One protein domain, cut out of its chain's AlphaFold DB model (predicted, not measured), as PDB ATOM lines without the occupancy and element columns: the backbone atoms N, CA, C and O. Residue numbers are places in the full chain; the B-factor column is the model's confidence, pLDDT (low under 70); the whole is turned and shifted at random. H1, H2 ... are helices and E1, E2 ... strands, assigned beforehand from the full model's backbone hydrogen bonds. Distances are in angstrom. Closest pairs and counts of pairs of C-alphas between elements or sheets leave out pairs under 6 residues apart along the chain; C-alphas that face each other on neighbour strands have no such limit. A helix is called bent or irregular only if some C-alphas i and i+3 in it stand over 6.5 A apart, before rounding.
ATOM      1  N   TYR A  26     206.812 258.733 165.356       96.69
ATOM      2  CA  TYR A  26     207.654 259.588 164.530       96.69
ATOM      3  C   TYR A  26     208.494 260.536 165.387       96.69
ATOM      4  O   TYR A  26     208.023 261.095 166.379       96.69
ATOM      5  N   ASP A  27     209.742 260.756 164.973       98.06
ATOM      6  CA  ASP A  27     210.602 261.786 165.566       98.06
ATOM      7  C   ASP A  27     210.157 263.198 165.141       98.06
ATOM      8  O   ASP A  27     210.317 264.164 165.888       98.06
ATOM      9  N   VAL A  28     209.589 263.323 163.935       98.38
ATOM     10  CA  VAL A  28     209.106 264.587 163.369       98.38
ATOM     11  C   VAL A  28     207.791 264.370 162.627       98.38
ATOM     12  O   VAL A  28     207.691 263.465 161.801       98.38
ATOM     13  N   ILE A  29     206.811 265.240 162.871       98.31
ATOM     14  CA  ILE A  29     205.592 265.359 162.060       98.31
ATOM     15  C   ILE A  29     205.479 266.799 161.555       98.31
ATOM     16  O   ILE A  29     205.690 267.752 162.302       98.31
ATOM     17  N   THR A  30     205.136 266.970 160.279       98.38
ATOM     18  CA  THR A  30     204.911 268.282 159.658       98.38
ATOM     19  C   THR A  30     203.433 268.451 159.304       98.38
ATOM     20  O   THR A  30     202.897 267.665 158.527       98.38
ATOM     21  N   CYS A  31     202.791 269.486 159.840       97.81
ATOM     22  CA  CYS A  31     201.400 269.864 159.599       97.81
ATOM     23  C   CYS A  31     201.380 271.246 158.928       97.81
ATOM     24  O   CYS A  31     201.363 272.281 159.592       97.81
ATOM     25  N   LEU A  32     201.498 271.270 157.603       96.88
ATOM     26  CA  LEU A  32     201.778 272.496 156.854       96.88
ATOM     27  C   LEU A  32     200.513 272.986 156.145       96.88
ATOM     28  O   LEU A  32     200.046 272.299 155.240       96.88
ATOM     29  N   ASN A  33     199.987 274.152 156.540       95.00
ATOM     30  CA  ASN A  33     198.814 274.794 155.924       95.00
ATOM     31  C   ASN A  33     197.613 273.840 155.784       95.00
ATOM     32  O   ASN A  33     197.000 273.711 154.725       95.00
ATOM     33  N   LEU A  34     197.358 273.104 156.872       94.25
ATOM     34  CA  LEU A  34     196.311 272.086 156.973       94.25
ATOM     35  C   LEU A  34     195.232 272.454 157.998       94.25
ATOM     36  O   LEU A  34     194.064 272.132 157.797       94.25
ATOM     37  N   LEU A  35     195.602 273.102 159.108       95.75
ATOM     38  CA  LEU A  35     194.691 273.337 160.236       95.75
ATOM     39  C   LEU A  35     193.521 274.267 159.885       95.75
ATOM     40  O   LEU A  35     192.438 274.106 160.432       95.75
ATOM     41  N   ASP A  36     193.726 275.206 158.967       93.44
ATOM     42  CA  ASP A  36     192.706 276.112 158.433       93.44
ATOM     43  C   ASP A  36     191.728 275.418 157.475       93.44
ATOM     44  O   ASP A  36     190.671 275.968 157.195       93.44
ATOM     45  N   ARG A  37     192.036 274.203 157.008       92.50
ATOM     46  CA  ARG A  37     191.181 273.399 156.112       92.50
ATOM     47  C   ARG A  37     190.690 272.101 156.746       92.50
ATOM     48  O   ARG A  37     190.098 271.253 156.079       92.50
ATOM     49  N   CYS A  38     190.972 271.920 158.030       92.31
ATOM     50  CA  CYS A  38     190.607 270.737 158.785       92.31
ATOM     51  C   CYS A  38     189.271 270.974 159.495       92.31
ATOM     52  O   CYS A  38     189.088 272.014 160.114       92.31
ATOM     53  N   ASP A  39     188.356 270.004 159.427       93.19
ATOM     54  CA  ASP A  39     187.081 270.041 160.159       93.19
ATOM     55  C   ASP A  39     187.283 269.886 161.676       93.19
ATOM     56  O   ASP A  39     186.664 270.583 162.478       93.19
ATOM     57  N   THR A  40     188.213 269.009 162.064       93.62
ATOM     58  CA  THR A  40     188.521 268.671 163.459       93.62
ATOM     59  C   THR A  40     190.000 268.935 163.799       93.62
ATOM     60  O   THR A  40     190.768 268.010 164.101       93.62
ATOM     61  N   PRO A  41     190.470 270.199 163.726       95.12
ATOM     62  CA  PRO A  41     191.884 270.535 163.887       95.12
ATOM     63  C   PRO A  41     192.441 270.211 165.280       95.12
ATOM     64  O   PRO A  41     193.628 269.899 165.396       95.12
ATOM     65  N   LYS A  42     191.623 270.242 166.345       94.81
ATOM     66  CA  LYS A  42     192.078 269.856 167.691       94.81
ATOM     67  C   LYS A  42     192.289 268.351 167.771       94.81
ATOM     68  O   LYS A  42     193.311 267.918 168.302       94.81
ATOM     69  N   THR A  43     191.366 267.562 167.230       93.44
ATOM     70  CA  THR A  43     191.501 266.104 167.153       93.44
ATOM     71  C   THR A  43     192.737 265.709 166.347       93.44
ATOM     72  O   THR A  43     193.543 264.919 166.836       93.44
ATOM     73  N   LEU A  44     192.975 266.341 165.192       95.19
ATOM     74  CA  LEU A  44     194.190 266.109 164.405       95.19
ATOM     75  C   LEU A  44     195.470 266.389 165.215       95.19
ATOM     76  O   LEU A  44     196.408 265.596 165.183       95.19
ATOM     77  N   LEU A  45     195.523 267.493 165.967       96.06
ATOM     78  CA  LEU A  45     196.682 267.818 166.809       96.06
ATOM     79  C   LEU A  45     196.875 266.817 167.961       96.06
ATOM     80  O   LEU A  45     198.014 266.463 168.268       96.06
ATOM     81  N   LYS A  46     195.791 266.308 168.560       94.00
ATOM     82  CA  LYS A  46     195.847 265.236 169.574       94.00
ATOM     83  C   LYS A  46     196.372 263.925 168.980       94.00
ATOM     84  O   LYS A  46     197.173 263.235 169.608       94.00
ATOM     85  N   ASP A  47     195.971 263.597 167.760       94.31
ATOM     86  CA  ASP A  47     196.456 262.421 167.035       94.31
ATOM     87  C   ASP A  47     197.946 262.530 166.694       94.31
ATOM     88  O   ASP A  47     198.721 261.606 166.952       94.31
ATOM     89  N   ILE A  48     198.377 263.704 166.230       96.12
ATOM     90  CA  ILE A  48     199.795 264.030 166.043       96.12
ATOM     91  C   ILE A  48     200.564 263.876 167.361       96.12
ATOM     92  O   ILE A  48     201.616 263.238 167.377       96.12
ATOM     93  N   TYR A  49     200.040 264.399 168.475       95.50
ATOM     94  CA  TYR A  49     200.665 264.260 169.793       95.50
ATOM     95  C   TYR A  49     200.876 262.784 170.169       95.50
ATOM     96  O   TYR A  49     201.964 262.409 170.611       95.50
ATOM     97  N   ARG A  50     199.868 261.926 169.954       93.00
ATOM     98  CA  ARG A  50     199.944 260.479 170.231       93.00
ATOM     99  C   ARG A  50     200.990 259.762 169.376       93.00
ATOM    100  O   ARG A  50     201.588 258.809 169.853       93.00
ATOM    101  N   LYS A  51     201.208 260.207 168.137       95.38
ATOM    102  CA  LYS A  51     202.147 259.584 167.185       95.38
ATOM    103  C   LYS A  51     203.554 260.151 167.236       95.38
ATOM    104  O   LYS A  51     204.452 259.597 166.607       95.38
ATOM    105  N   LEU A  52     203.772 261.244 167.953       96.44
ATOM    106  CA  LEU A  52     205.114 261.730 168.230       96.44
ATOM    107  C   LEU A  52     205.747 260.925 169.358       96.44
ATOM    108  O   LEU A  52     205.126 260.685 170.393       96.44
ATOM    109  N   ARG A  53     207.027 260.598 169.197       95.56
ATOM    110  CA  ARG A  53     207.857 260.085 170.297       95.56
ATOM    111  C   ARG A  53     207.963 261.127 171.425       95.56
ATOM    112  O   ARG A  53     207.703 262.300 171.156       95.56
ATOM    113  N   PRO A  54     208.362 260.755 172.658       90.44
ATOM    114  CA  PRO A  54     208.478 261.692 173.786       90.44
ATOM    115  C   PRO A  54     209.242 262.992 173.472       90.44
ATOM    116  O   PRO A  54     208.742 264.065 173.777       90.44
ATOM    117  N   ASP A  55     210.357 262.916 172.734       90.31
ATOM    118  CA  ASP A  55     211.156 264.083 172.298       90.31
ATOM    119  C   ASP A  55     210.811 264.589 170.882       90.31
ATOM    120  O   ASP A  55     211.578 265.312 170.229       90.31
ATOM    121  N   GLY A  56     209.658 264.161 170.373       96.75
ATOM    122  CA  GLY A  56     209.207 264.413 169.016       96.75
ATOM    123  C   GLY A  56     208.970 265.896 168.735       96.75
ATOM    124  O   GLY A  56     208.633 266.695 169.614       96.75
ATOM    125  N   THR A  57     209.154 266.269 167.470       98.38
ATOM    126  CA  THR A  57     208.973 267.644 166.994       98.38
ATOM    127  C   THR A  57     207.780 267.737 166.054       98.38
ATOM    128  O   THR A  57     207.697 267.009 165.067       98.38
ATOM    129  N   LEU A  58     206.885 268.678 166.327       98.75
ATOM    130  CA  LEU A  58     205.834 269.076 165.402       98.75
ATOM    131  C   LEU A  58     206.246 270.376 164.708       98.75
ATOM    132  O   LEU A  58     206.611 271.349 165.363       98.75
ATOM    133  N   VAL A  59     206.174 270.403 163.381       98.75
ATOM    134  CA  VAL A  59     206.312 271.630 162.589       98.75
ATOM    135  C   VAL A  59     204.943 272.015 162.055       98.75
ATOM    136  O   VAL A  59     204.353 271.243 161.302       98.75
ATOM    137  N   VAL A  60     204.443 273.193 162.420       98.62
ATOM    138  CA  VAL A  60     203.174 273.734 161.912       98.62
ATOM    139  C   VAL A  60     203.457 274.909 160.990       98.62
ATOM    140  O   VAL A  60     204.249 275.772 161.360       98.62
ATOM    141  N   ALA A  61     202.808 274.956 159.827       98.12
ATOM    142  CA  ALA A  61     202.676 276.181 159.032       98.12
ATOM    143  C   ALA A  61     201.217 276.644 159.061       98.12
ATOM    144  O   ALA A  61     200.319 275.796 158.970       98.12
ATOM    145  N   LEU A  62     200.991 277.944 159.241       97.06
ATOM    146  CA  LEU A  62     199.665 278.518 159.405       97.06
ATOM    147  C   LEU A  62     199.609 279.968 158.917       97.06
ATOM    148  O   LEU A  62     200.282 280.852 159.455       97.06
ATOM    149  N   VAL A  63     198.716 280.235 157.967       96.69
ATOM    150  CA  VAL A  63     198.384 281.604 157.566       96.69
ATOM    151  C   VAL A  63     197.717 282.344 158.726       96.69
ATOM    152  O   VAL A  63     196.744 281.856 159.304       96.69
ATOM    153  N   LEU A  64     198.218 283.546 159.038       96.69
ATOM    154  CA  LEU A  64     197.658 284.428 160.067       96.69
ATOM    155  C   LEU A  64     197.353 285.826 159.496       96.69
ATOM    156  O   LEU A  64     198.216 286.387 158.827       96.69
ATOM    157  N   PRO A  65     196.211 286.464 159.815       96.88
ATOM    158  CA  PRO A  65     195.218 286.034 160.800       96.88
ATOM    159  C   PRO A  65     194.444 284.777 160.390       96.88
ATOM    160  O   PRO A  65     194.070 284.618 159.231       96.88
ATOM    161  N   PHE A  66     194.231 283.884 161.354       96.44
ATOM    162  CA  PHE A  66     193.605 282.587 161.148       96.44
ATOM    163  C   PHE A  66     192.141 282.752 160.734       96.44
ATOM    164  O   PHE A  66     191.351 283.382 161.438       96.44
ATOM    165  N   SER A  67     191.790 282.171 159.590       94.00
ATOM    166  CA  SER A  67     190.448 282.214 159.009       94.00
ATOM    167  C   SER A  67     190.141 280.847 158.397       94.00
ATOM    168  O   SER A  67     190.421 280.646 157.214       94.00
ATOM    169  N   PRO A  68     189.631 279.887 159.188       93.38
ATOM    170  CA  PRO A  68     189.431 278.528 158.713       93.38
ATOM    171  C   PRO A  68     188.306 278.459 157.674       93.38
ATOM    172  O   PRO A  68     187.322 279.197 157.750       93.38
ATOM    173  N   TYR A  69     188.458 277.547 156.721       92.06
ATOM    174  CA  TYR A  69     187.492 277.248 155.677       92.06
ATOM    175  C   TYR A  69     187.533 275.756 155.331       92.06
ATOM    176  O   TYR A  69     188.520 275.244 154.801       92.06
ATOM    177  N   VAL A  70     186.437 275.055 155.607       89.94
ATOM    178  CA  VAL A  70     186.292 273.614 155.385       89.94
ATOM    179  C   VAL A  70     185.422 273.376 154.156       89.94
ATOM    180  O   VAL A  70     184.213 273.578 154.193       89.94
ATOM    181  N   GLU A  71     186.041 272.905 153.071       82.31
ATOM    182  CA  GLU A  71     185.388 272.719 151.762       82.31
ATOM    183  C   GLU A  71     184.251 271.682 151.769       82.31
ATOM    184  O   GLU A  71     183.330 271.757 150.954       82.31
ATOM    185  N   TYR A  72     184.313 270.686 152.661       75.56
ATOM    186  CA  TYR A  72     183.383 269.556 152.662       75.56
ATOM    187  C   TYR A  72     182.912 269.215 154.074       75.56
ATOM    188  O   TYR A  72     183.721 268.899 154.942       75.56
ATOM    189  N   GLY A  73     181.592 269.159 154.272       65.62
ATOM    190  CA  GLY A  73     180.970 268.573 155.466       65.62
ATOM    191  C   GLY A  73     180.259 269.559 156.395       65.62
ATOM    192  O   GLY A  73     179.325 269.140 157.075       65.62
ATOM    193  N   ALA A  74     180.606 270.847 156.367       66.88
ATOM    194  CA  ALA A  74     179.946 271.888 157.158       66.88
ATOM    195  C   ALA A  74     179.015 272.753 156.294       66.88
ATOM    196  O   ALA A  74     179.352 273.113 155.168       66.88
ATOM    197  N   ALA A  75     177.830 273.098 156.807       69.81
ATOM    198  CA  ALA A  75     176.846 273.900 156.067       69.81
ATOM    199  C   ALA A  75     177.296 275.358 155.845       69.81
ATOM    200  O   ALA A  75     176.833 276.016 154.916       69.81
ATOM    201  N   ASP A  76     178.195 275.849 156.692       83.31
ATOM    202  CA  ASP A  76     178.755 277.201 156.711       83.31
ATOM    203  C   ASP A  76     180.252 277.240 156.357       83.31
ATOM    204  O   ASP A  76     180.843 278.317 156.337       83.31
ATOM    205  N   ASN A  77     180.847 276.095 155.993       88.62
ATOM    206  CA  ASN A  77     182.288 275.919 155.765       88.62
ATOM    207  C   ASN A  77     183.151 276.233 157.000       88.62
ATOM    208  O   ASN A  77     184.348 276.489 156.860       88.62
ATOM    209  N   LEU A  78     182.572 276.220 158.203       90.06
ATOM    210  CA  LEU A  78     183.326 276.339 159.445       90.06
ATOM    211  C   LEU A  78     183.730 274.954 159.964       90.06
ATOM    212  O   LEU A  78     183.018 273.976 159.731       90.06
ATOM    213  N   PRO A  79     184.869 274.843 160.664       92.12
ATOM    214  CA  PRO A  79     185.242 273.596 161.311       92.12
ATOM    215  C   PRO A  79     184.284 273.278 162.460       92.12
ATOM    216  O   PRO A  79     183.853 274.171 163.193       92.12
ATOM    217  N   SER A  80     183.987 271.996 162.659       92.19
ATOM    218  CA  SER A  80     183.238 271.529 163.830       92.19
ATOM    219  C   SER A  80     184.026 271.664 165.140       92.19
ATOM    220  O   SER A  80     183.421 271.711 166.214       92.19
ATOM    221  N   GLU A  81     185.356 271.784 165.072       93.31
ATOM    222  CA  GLU A  81     186.208 272.135 166.209       93.31
ATOM    223  C   GLU A  81     186.953 273.453 165.980       93.31
ATOM    224  O   GLU A  81     187.759 273.599 165.063       93.31
ATOM    225  N   GLU A  82     186.787 274.399 166.897       93.12
ATOM    226  CA  GLU A  82     187.565 275.635 166.879       93.12
ATOM    227  C   GLU A  82     188.883 275.467 167.636       93.12
ATOM    228  O   GLU A  82     188.894 274.960 168.759       93.12
ATOM    229  N   LEU A  83     189.994 275.971 167.089       95.06
ATOM    230  CA  LEU A  83     191.280 276.014 167.801       95.06
ATOM    231  C   LEU A  83     191.267 276.971 169.004       95.06
ATOM    232  O   LEU A  83     192.003 276.740 169.958       95.06
ATOM    233  N   GLY A  84     190.409 277.997 168.989       95.06
ATOM    234  CA  GLY A  84     190.332 279.004 170.054       95.06
ATOM    235  C   GLY A  84     191.465 280.036 170.011       95.06
ATOM    236  O   GLY A  84     191.855 280.552 171.051       95.06
ATOM    237  N   ILE A  85     192.009 280.320 168.823       97.44
ATOM    238  CA  ILE A  85     193.033 281.354 168.627       97.44
ATOM    239  C   ILE A  85     192.405 282.726 168.889       97.44
ATOM    240  O   ILE A  85     191.397 283.077 168.276       97.44
ATOM    241  N   THR A  86     193.015 283.510 169.773       97.94
ATOM    242  CA  THR A  86     192.575 284.873 170.087       97.94
ATOM    243  C   THR A  86     193.511 285.922 169.486       97.94
ATOM    244  O   THR A  86     194.672 285.649 169.183       97.94
ATOM    245  N   GLY A  87     192.999 287.141 169.299       97.50
ATOM    246  CA  GLY A  87     193.751 288.254 168.719       97.50
ATOM    247  C   GLY A  87     193.420 288.534 167.256       97.50
ATOM    248  O   GLY A  87     192.772 287.747 166.568       97.50
ATOM    249  N   SER A  88     193.863 289.697 166.787       96.38
ATOM    250  CA  SER A  88     193.551 290.243 165.459       96.38
ATOM    251  C   SER A  88     194.783 290.426 164.572       96.38
ATOM    252  O   SER A  88     194.672 290.464 163.347       96.38
ATOM    253  N   THR A  89     195.959 290.529 165.186       97.19
ATOM    254  CA  THR A  89     197.250 290.650 164.502       97.19
ATOM    255  C   THR A  89     198.004 289.325 164.509       97.19
ATOM    256  O   THR A  89     197.707 288.425 165.295       97.19
ATOM    257  N   ILE A  90     199.014 289.210 163.646       96.81
ATOM    258  CA  ILE A  90     199.888 288.031 163.595       96.81
ATOM    259  C   ILE A  90     200.552 287.820 164.956       96.81
ATOM    260  O   ILE A  90     200.563 286.710 165.470       96.81
ATOM    261  N   GLU A  91     201.071 288.883 165.564       97.06
ATOM    262  CA  GLU A  91     201.772 288.833 166.842       97.06
ATOM    263  C   GLU A  91     200.846 288.420 167.994       97.06
ATOM    264  O   GLU A  91     201.236 287.616 168.841       97.06
ATOM    265  N   GLU A  92     199.613 288.932 168.033       98.25
ATOM    266  CA  GLU A  92     198.616 288.514 169.028       98.25
ATOM    267  C   GLU A  92     198.238 287.039 168.854       98.25
ATOM    268  O   GLU A  92     198.232 286.293 169.830       98.25
ATOM    269  N   GLN A  93     197.997 286.594 167.620       98.31
ATOM    270  CA  GLN A  93     197.601 285.212 167.360       98.31
ATOM    271  C   GLN A  93     198.747 284.219 167.571       98.31
ATOM    272  O   GLN A  93     198.515 283.138 168.105       98.31
ATOM    273  N   VAL A  94     199.994 284.586 167.256       98.31
ATOM    274  CA  VAL A  94     201.172 283.791 167.640       98.31
ATOM    275  C   VAL A  94     201.276 283.685 169.160       98.31
ATOM    276  O   VAL A  94     201.560 282.602 169.665       98.31
ATOM    277  N   ASN A  95     201.012 284.765 169.903       98.12
ATOM    278  CA  ASN A  95     200.989 284.705 171.365       98.12
ATOM    279  C   ASN A  95     199.878 283.786 171.886       98.12
ATOM    280  O   ASN A  95     200.146 282.992 172.787       98.12
ATOM    281  N   SER A  96     198.669 283.849 171.326       98.38
ATOM    282  CA  SER A  96     197.578 282.952 171.727       98.38
ATOM    283  C   SER A  96     197.904 281.487 171.411       98.38
ATOM    284  O   SER A  96     197.771 280.607 172.262       98.38
ATOM    285  N   LEU A  97     198.454 281.219 170.224       98.19
ATOM    286  CA  LEU A  97     198.930 279.893 169.835       98.19
ATOM    287  C   LEU A  97     199.987 279.356 170.808       98.19
ATOM    288  O   LEU A  97     199.873 278.228 171.285       98.19
ATOM    289  N   ALA A  98     201.003 280.167 171.109       97.56
ATOM    290  CA  ALA A  98     202.153 279.775 171.917       97.56
ATOM    291  C   ALA A  98     201.816 279.538 173.393       97.56
ATOM    292  O   ALA A  98     202.431 278.676 174.017       97.56
ATOM    293  N   ASN A  99     200.883 280.315 173.950       95.88
ATOM    294  CA  ASN A  99     200.636 280.351 175.392       95.88
ATOM    295  C   ASN A  99     199.326 279.671 175.811       95.88
ATOM    296  O   ASN A  99     199.178 279.338 176.984       95.88
ATOM    297  N   GLU A 100     198.390 279.452 174.884       94.12
ATOM    298  CA  GLU A 100     197.060 278.920 175.197       94.12
ATOM    299  C   GLU A 100     196.763 277.652 174.389       94.12
ATOM    300  O   GLU A 100     196.599 276.574 174.963       94.12
ATOM    301  N   VAL A 101     196.745 277.760 173.054       96.12
ATOM    302  CA  VAL A 101     196.270 276.679 172.173       96.12
ATOM    303  C   VAL A 101     197.209 275.474 172.194       96.12
ATOM    304  O   VAL A 101     196.779 274.365 172.513       96.12
ATOM    305  N   PHE A 102     198.491 275.667 171.863       96.94
ATOM    306  CA  PHE A 102     199.452 274.564 171.794       96.94
ATOM    307  C   PHE A 102     199.750 273.946 173.167       96.94
ATOM    308  O   PHE A 102     199.699 272.716 173.258       96.94
ATOM    309  N   PRO A 103     199.953 274.726 174.250       94.19
ATOM    310  CA  PRO A 103     200.113 274.152 175.584       94.19
ATOM    311  C   PRO A 103     198.907 273.321 176.025       94.19
ATOM    312  O   PRO A 103     199.084 272.241 176.580       94.19
ATOM    313  N   GLY A 104     197.680 273.761 175.713       90.88
ATOM    314  CA  GLY A 104     196.461 272.992 175.988       90.88
ATOM    315  C   GLY A 104     196.361 271.660 175.234       90.88
ATOM    316  O   GLY A 104     195.543 270.818 175.593       90.88
ATOM    317  N   LEU A 105     197.201 271.455 174.218       93.31
ATOM    318  CA  LEU A 105     197.294 270.237 173.411       93.31
ATOM    319  C   LEU A 105     198.606 269.468 173.656       93.31
ATOM    320  O   LEU A 105     198.920 268.544 172.910       93.31
ATOM    321  N   GLY A 106     199.361 269.823 174.703       93.62
ATOM    322  CA  GLY A 106     200.594 269.131 175.085       93.62
ATOM    323  C   GLY A 106     201.808 269.517 174.243       93.62
ATOM    324  O   GLY A 106     202.757 268.740 174.130       93.62
ATOM    325  N   PHE A 107     201.798 270.704 173.642       96.44
ATOM    326  CA  PHE A 107     202.902 271.214 172.842       96.44
ATOM    327  C   PHE A 107     203.475 272.497 173.433       96.44
ATOM    328  O   PHE A 107     202.746 273.425 173.773       96.44
ATOM    329  N   GLN A 108     204.799 272.588 173.472       96.25
ATOM    330  CA  GLN A 108     205.510 273.808 173.830       96.25
ATOM    331  C   GLN A 108     206.150 274.422 172.589       96.25
ATOM    332  O   GLN A 108     206.828 273.732 171.826       96.25
ATOM    333  N   LEU A 109     205.985 275.732 172.404       98.00
ATOM    334  CA  LEU A 109     206.690 276.453 171.351       98.00
ATOM    335  C   LEU A 109     208.184 276.561 171.660       98.00
ATOM    336  O   LEU A 109     208.571 277.152 172.664       98.00
ATOM    337  N   ASP A 110     209.016 276.032 170.762       98.06
ATOM    338  CA  ASP A 110     210.468 276.201 170.821       98.06
ATOM    339  C   ASP A 110     210.892 277.433 170.017       98.06
ATOM    340  O   ASP A 110     211.522 278.355 170.540       98.06
ATOM    341  N   ARG A 111     210.527 277.492 168.733       97.88
ATOM    342  CA  ARG A 111     210.908 278.581 167.821       97.88
ATOM    343  C   ARG A 111     209.806 278.841 166.808       97.88
ATOM    344  O   ARG A 111     209.062 277.933 166.454       97.88
ATOM    345  N   TRP A 112     209.747 280.060 166.285       98.31
ATOM    346  CA  TRP A 112     208.896 280.373 165.144       98.31
ATOM    347  C   TRP A 112     209.534 281.429 164.244       98.31
ATOM    348  O   TRP A 112     210.447 282.152 164.651       98.31
ATOM    349  N   SER A 113     209.061 281.499 163.006       97.50
ATOM    350  CA  SER A 113     209.425 282.540 162.048       97.50
ATOM    351  C   SER A 113     208.228 282.893 161.170       97.50
ATOM    352  O   SER A 113     207.248 282.151 161.123       97.50
ATOM    353  N   ARG A 114     208.319 284.020 160.465       96.00
ATOM    354  CA  ARG A 114     207.309 284.490 159.514       96.00
ATOM    355  C   ARG A 114     207.833 284.342 158.094       96.00
ATOM    356  O   ARG A 114     208.926 284.818 157.790       96.00
ATOM    357  N   LEU A 115     207.048 283.703 157.235       92.56
ATOM    358  CA  LEU A 115     207.384 283.412 155.845       92.56
ATOM    359  C   LEU A 115     206.266 283.930 154.919       92.56
ATOM    360  O   LEU A 115     205.134 284.115 155.365       92.56
ATOM    361  N   PRO A 116     206.533 284.164 153.625       91.75
ATOM    362  CA  PRO A 116     205.464 284.266 152.640       91.75
ATOM    363  C   PRO A 116     204.935 282.868 152.281       91.75
ATOM    364  O   PRO A 116     205.723 281.982 151.948       91.75
ATOM    365  N   TYR A 117     203.614 282.692 152.273       92.62
ATOM    366  CA  TYR A 117     202.954 281.533 151.670       92.62
ATOM    367  C   TYR A 117     202.401 281.901 150.302       92.62
ATOM    368  O   TYR A 117     201.676 282.884 150.161       92.62
ATOM    369  N   LEU A 118     202.776 281.120 149.294       91.81
ATOM    370  CA  LEU A 118     202.296 281.265 147.929       91.81
ATOM    371  C   LEU A 118     201.308 280.136 147.653       91.81
ATOM    372  O   LEU A 118     201.707 278.971 147.653       91.81
ATOM    373  N   CYS A 119     200.050 280.475 147.401       86.56
ATOM    374  CA  CYS A 119     199.030 279.493 147.053       86.56
ATOM    375  C   CYS A 119     198.316 279.844 145.754       86.56
ATOM    376  O   CYS A 119     198.379 280.981 145.275       86.56
ATOM    377  N   GLU A 120     197.663 278.836 145.177       87.44
ATOM    378  CA  GLU A 120     196.780 279.014 144.031       87.44
ATOM    379  C   GLU A 120     195.736 280.085 144.352       87.44
ATOM    380  O   GLU A 120     195.237 280.172 145.479       87.44
ATOM    381  N   GLY A 121     195.503 280.957 143.377       86.50
ATOM    382  CA  GLY A 121     194.500 281.994 143.493       86.50
ATOM    383  C   GLY A 121     193.157 281.557 142.922       86.50
ATOM    384  O   GLY A 121     192.793 280.386 142.966       86.50
ATOM    385  N   ASP A 122     192.405 282.510 142.401       86.00
ATOM    386  CA  ASP A 122     191.074 282.306 141.849       86.00
ATOM    387  C   ASP A 122     190.948 282.951 140.458       86.00
ATOM    388  O   ASP A 122     191.932 283.181 139.751       86.00
ATOM    389  N   LEU A 123     189.709 283.191 140.027       88.19
ATOM    390  CA  LEU A 123     189.419 283.790 138.727       88.19
ATOM    391  C   LEU A 123     189.898 285.247 138.616       88.19
ATOM    392  O   LEU A 123     190.106 285.713 137.495       88.19
ATOM    393  N   ASP A 124     190.082 285.945 139.738       86.88
ATOM    394  CA  ASP A 124     190.481 287.352 139.786       86.88
ATOM    395  C   ASP A 124     192.003 287.511 139.933       86.88
ATOM    396  O   ASP A 124     192.597 288.426 139.350       86.88
ATOM    397  N   GLN A 125     192.662 286.608 140.664       87.50
ATOM    398  CA  GLN A 125     194.111 286.633 140.881       87.50
ATOM    399  C   GLN A 125     194.727 285.239 140.733       87.50
ATOM    400  O   GLN A 125     194.284 284.300 141.366       87.50
ATOM    401  N   ALA A 126     195.813 285.096 139.962       86.00
ATOM    402  CA  ALA A 126     196.402 283.780 139.664       86.00
ATOM    403  C   ALA A 126     197.079 283.083 140.865       86.00
ATOM    404  O   ALA A 126     197.194 281.859 140.890       86.00
ATOM    405  N   PHE A 127     197.571 283.850 141.838       87.75
ATOM    406  CA  PHE A 127     198.195 283.329 143.055       87.75
ATOM    407  C   PHE A 127     198.066 284.331 144.193       87.75
ATOM    408  O   PHE A 127     198.232 285.529 143.971       87.75
ATOM    409  N   TYR A 128     197.853 283.864 145.416       86.81
ATOM    410  CA  TYR A 128     197.879 284.707 146.610       86.81
ATOM    411  C   TYR A 128     199.242 284.635 147.294       86.81
ATOM    412  O   TYR A 128     199.850 283.568 147.361       86.81
ATOM    413  N   TRP A 129     199.717 285.768 147.819       89.81
ATOM    414  CA  TRP A 129     200.804 285.794 148.796       89.81
ATOM    415  C   TRP A 129     200.213 286.131 150.161       89.81
ATOM    416  O   TRP A 129     199.649 287.206 150.367       89.81
ATOM    417  N   LEU A 130     200.317 285.199 151.095       91.31
ATOM    418  CA  LEU A 130     199.736 285.339 152.420       91.31
ATOM    419  C   LEU A 130     200.845 285.384 153.477       91.31
ATOM    420  O   LEU A 130     201.887 284.744 153.313       91.31
ATOM    421  N   PRO A 131     200.668 286.170 154.548       93.94
ATOM    422  CA  PRO A 131     201.530 286.080 155.717       93.94
ATOM    423  C   PRO A 131     201.350 284.725 156.408       93.94
ATOM    424  O   PRO A 131     200.282 284.421 156.931       93.94
ATOM    425  N   ASP A 132     202.417 283.938 156.430       96.50
ATOM    426  CA  ASP A 132     202.458 282.614 157.043       96.50
ATOM    427  C   ASP A 132     203.446 282.609 158.207       96.50
ATOM    428  O   ASP A 132     204.418 283.377 158.236       96.50
ATOM    429  N   VAL A 133     203.193 281.755 159.185       97.88
ATOM    430  CA  VAL A 133     204.126 281.489 160.273       97.88
ATOM    431  C   VAL A 133     204.472 280.017 160.294       97.88
ATOM    432  O   VAL A 133     203.610 279.158 160.153       97.88
ATOM    433  N   VAL A 134     205.747 279.720 160.526       98.31
ATOM    434  CA  VAL A 134     206.196 278.357 160.799       98.31
ATOM    435  C   VAL A 134     206.605 278.260 162.250       98.31
ATOM    436  O   VAL A 134     207.483 278.997 162.701       98.31
ATOM    437  N   LEU A 135     205.959 277.347 162.970       98.50
ATOM    438  CA  LEU A 135     206.169 277.084 164.384       98.50
ATOM    439  C   LEU A 135     206.809 275.709 164.559       98.50
ATOM    440  O   LEU A 135     206.338 274.714 164.010       98.50
ATOM    441  N   ILE A 136     207.874 275.659 165.351       98.62
ATOM    442  CA  ILE A 136     208.525 274.434 165.801       98.62
ATOM    443  C   ILE A 136     208.074 274.190 167.236       98.62
ATOM    444  O   ILE A 136     208.375 274.974 168.138       98.62
ATOM    445  N   LEU A 137     207.356 273.094 167.428       98.62
ATOM    446  CA  LEU A 137     206.745 272.695 168.683       98.62
ATOM    447  C   LEU A 137     207.417 271.423 169.202       98.62
ATOM    448  O   LEU A 137     207.673 270.481 168.445       98.62
ATOM    449  N   LYS A 138     207.678 271.382 170.505       97.81
ATOM    450  CA  LYS A 138     208.125 270.186 171.215       97.81
ATOM    451  C   LYS A 138     206.950 269.529 171.910       97.81
ATOM    452  O   LYS A 138     206.122 270.219 172.508       97.81
ATOM    453  N   LYS A 139     206.887 268.200 171.830       95.25
ATOM    454  CA  LYS A 139     205.977 267.416 172.657       95.25
ATOM    455  C   LYS A 139     206.343 267.641 174.126       95.25
ATOM    456  O   LYS A 139     207.515 267.588 174.487       95.25
ATOM    457  N   MET A 140     205.354 267.948 174.953       91.31
ATOM    458  CA  MET A 140     205.538 268.055 176.396       91.31
ATOM    459  C   MET A 140     205.345 266.685 177.032       91.31
ATOM    460  O   MET A 140     204.405 265.970 176.692       91.31
ATOM    461  N   GLU A 141     206.191 266.337 177.996       82.12
ATOM    462  CA  GLU A 141     205.893 265.210 178.871       82.12
ATOM    463  C   GLU A 141     204.731 265.570 179.805       82.12
ATOM    464  O   GLU A 141     204.704 266.634 180.436       82.12
ATOM    465  N   ILE A 142     203.759 264.665 179.903       70.44
ATOM    466  CA  ILE A 142     202.691 264.765 180.896       70.44
ATOM    467  C   ILE A 142     203.260 264.229 182.211       70.44
ATOM    468  O   ILE A 142     203.326 263.021 182.419       70.44
ATOM    469  N   SER A 143     203.693 265.138 183.082       66.38
ATOM    470  CA  SER A 143     204.124 264.839 184.450       66.38
ATOM    471  C   SER A 143     203.024 265.176 185.463       66.38
ATOM    472  O   SER A 143     202.134 265.987 185.181       66.38
ATOM    473  N   GLU A 144     203.101 264.598 186.669       58.59
ATOM    474  CA  GLU A 144     202.193 264.925 187.787       58.59
ATOM    475  C   GLU A 144     202.155 266.434 188.094       58.59
ATOM    476  O   GLU A 144     201.107 266.969 188.449       58.59
ATOM    477  N   GLU A 145     203.268 267.140 187.875       59.81
ATOM    478  CA  GLU A 145     203.395 268.586 188.093       59.81
ATOM    479  C   GLU A 145     202.623 269.432 187.063       59.81
ATOM    480  O   GLU A 145     202.196 270.541 187.376       59.81
ATOM    481  N   ASN A 146     202.387 268.914 185.854       62.00
ATOM    482  CA  ASN A 146     201.661 269.620 184.788       62.00
ATOM    483  C   ASN A 146     200.171 269.226 184.711       62.00
ATOM    484  O   ASN A 146     199.378 269.882 184.032       62.00
ATOM    485  N   LEU A 147     199.764 268.196 185.460       61.88
ATOM    486  CA  LEU A 147     198.387 267.698 185.582       61.88
ATOM    487  C   LEU A 147     197.465 268.595 186.432       61.88
ATOM    488  O   LEU A 147     196.294 268.267 186.606       61.88
ATOM    489  N   TYR A 148     197.930 269.735 186.953       58.91
ATOM    490  CA  TYR A 148     197.068 270.686 187.675       58.91
ATOM    491  C   TYR A 148     196.239 271.593 186.749       58.91
ATOM    492  O   TYR A 148     195.268 272.198 187.203       58.91
ATOM    493  N   SER A 149     196.583 271.676 185.457       64.50
ATOM    494  CA  SER A 149     195.793 272.420 184.468       64.50
ATOM    495  C   SER A 149     194.584 271.596 183.987       64.50
ATOM    496  O   SER A 149     194.777 270.451 183.570       64.50
ATOM    497  N   PRO A 150     193.355 272.156 183.954       68.88
ATOM    498  CA  PRO A 150     192.178 271.471 183.412       68.88
ATOM    499  C   PRO A 150     192.370 270.941 181.984       68.88
ATOM    500  O   PRO A 150     191.944 269.825 181.694       68.88
ATOM    501  N   SER A 151     193.069 271.688 181.121       65.75
ATOM    502  CA  SER A 151     193.343 271.274 179.737       65.75
ATOM    503  C   SER A 151     194.286 270.073 179.665       65.75
ATOM    504  O   SER A 151     194.063 269.154 178.884       65.75
ATOM    505  N   MET A 152     195.293 270.025 180.540       69.12
ATOM    506  CA  MET A 152     196.217 268.891 180.632       69.12
ATOM    507  C   MET A 152     195.552 267.656 181.239       69.12
ATOM    508  O   MET A 152     195.856 266.542 180.829       69.12
ATOM    509  N   GLN A 153     194.614 267.827 182.177       68.88
ATOM    510  CA  GLN A 153     193.802 266.720 182.694       68.88
ATOM    511  C   GLN A 153     192.867 266.145 181.629       68.88
ATOM    512  O   GLN A 153     192.687 264.931 181.569       68.88
ATOM    513  N   GLU A 154     192.252 267.000 180.813       72.00
ATOM    514  CA  GLU A 154     191.404 266.587 179.694       72.00
ATOM    515  C   GLU A 154     192.226 265.858 178.631       72.00
ATOM    516  O   GLU A 154     191.897 264.725 178.277       72.00
ATOM    517  N   LEU A 155     193.368 266.430 178.238       69.56
ATOM    518  CA  LEU A 155     194.308 265.785 177.331       69.56
ATOM    519  C   LEU A 155     194.761 264.425 177.875       69.56
ATOM    520  O   LEU A 155     194.664 263.437 177.158       69.56
ATOM    521  N   ALA A 156     195.185 264.341 179.142       69.69
ATOM    522  CA  ALA A 156     195.637 263.099 179.774       69.69
ATOM    523  C   ALA A 156     194.556 262.001 179.777       69.69
ATOM    524  O   ALA A 156     194.862 260.838 179.506       69.69
ATOM    525  N   LYS A 157     193.290 262.366 180.035       69.44
ATOM    526  CA  LYS A 157     192.145 261.440 179.975       69.44
ATOM    527  C   LYS A 157     191.892 260.934 178.559       69.44
ATOM    528  O   LYS A 157     191.608 259.755 178.374       69.44
ATOM    529  N   GLU A 158     191.995 261.805 177.562       67.56
ATOM    530  CA  GLU A 158     191.707 261.461 176.171       67.56
ATOM    531  C   GLU A 158     192.842 260.707 175.478       67.56
ATOM    532  O   GLU A 158     192.590 259.887 174.594       67.56
ATOM    533  N   VAL A 159     194.104 260.956 175.834       65.50
ATOM    534  CA  VAL A 159     195.247 260.237 175.243       65.50
ATOM    535  C   VAL A 159     195.477 258.855 175.865       65.50
ATOM    536  O   VAL A 159     196.397 258.158 175.452       65.50
ATOM    537  N   ASN A 160     194.608 258.425 176.790       55.44
ATOM    538  CA  ASN A 160     194.596 257.097 177.410       55.44
ATOM    539  C   ASN A 160     195.958 256.688 177.998       55.44
ATOM    540  O   ASN A 160     196.353 255.520 177.945       55.44
TER     541      ASN A 160
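AT A GLANCE: This is residues 26 to 160 of the 165 residues of the protein "Methyltransferase-like protein 9" of Penaeus vannamei (UniProt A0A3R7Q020). A twisted sheet of four strands forms a wall, with helices H1 and H2 over one face and the other face bare; the long hairpin of E3 and E4 makes one end of the longest axis, and the link from E4 to H3, with Glu 144, makes the other. The long stretch from residue 64 to 89 loops out on the helices' side of the sheet, and H3 is off the sheet. The printed part has 135 residues, with three named helices and four named strands in the order E1 H1 E2 H2 E3 E4 H3; the sheet, E1 E2 E4 E3, is mixed, and the class is mixed, helices and strands. The whole is compact, with a radius of gyration of the C-alphas of 15.5 A, yet elongated in outline, spanning 54 by 33 by 29 A.

IN THESE COORDINATES: E1, residues 26 to 32, begins at C-alpha 26 (207.654, 259.588, 164.530) and is 16.1 A long. H1, residues 41 to 51, is followed directly by E2, residues 52 to 63, 23.5 A long, which bends by 119 degrees at residue 55. H2, residues 90 to 101, is only just irregular: C-alphas 98 and 101 are 6.7 A apart. E3, residues 107 to 120, measures 30.5 A and E4, residues 127 to 139, 34.5 A. H3, residues 150 to 158, ends at C-alpha 158 (191.707, 261.461, 176.171).

HOW THE PARTS SIT: E1 and E2 are parallel at 10 degrees, with N 31 and O 59 2.8 A apart, within hydrogen-bond range. E2 and E4 are antiparallel at 160 degrees, with N 60 and O 135 at 2.9 A. E4 and E3, a hairpin, are antiparallel at 162 degrees, with N 115 and O 132 at 2.8 A. H1 and H2 are on the same face, giving two layers, helices on one face of a sheet. H1 is over E2 at a height of 9.3 A, along the strands at 16 degrees on the local plane; its closest C-alphas to E2 are those of Ile 48 and Leu 58, 7.9 A. H2 is over E4 at a height of 8.7 A, only just slantwise to the strands at 31 degrees on the local plane; the closest C-alphas of H2 and E3 are those of Ala 98 and Leu 109, 5.7 A. E1, H1, E2 form a strand-helix-strand unit, two parallel neighbour strands with a helix between; E2, H2, E3 form a split one, with E4 between its strands; both crossovers are right-handed. H3 is not on the sheet; it is close to but not clearly touching H1, Leu 155 to Lys 46 at 7.9 A between C-alphas, and apart from H2. Every O i to N i+4 pair is within hydrogen-bond range in H1 and H3, and 7 of 8 in H2.

THE WHOLE: The two C-alphas farthest apart, those of Asp 124 and Glu 144, are 54.3 A apart. The printed part has no cut, and the link from E2 to H2, 26 residues, is long. Mean pLDDT of the printed part is 89.6; residues 73 to 75, 143 to 153 and 155 to 160 are under 70.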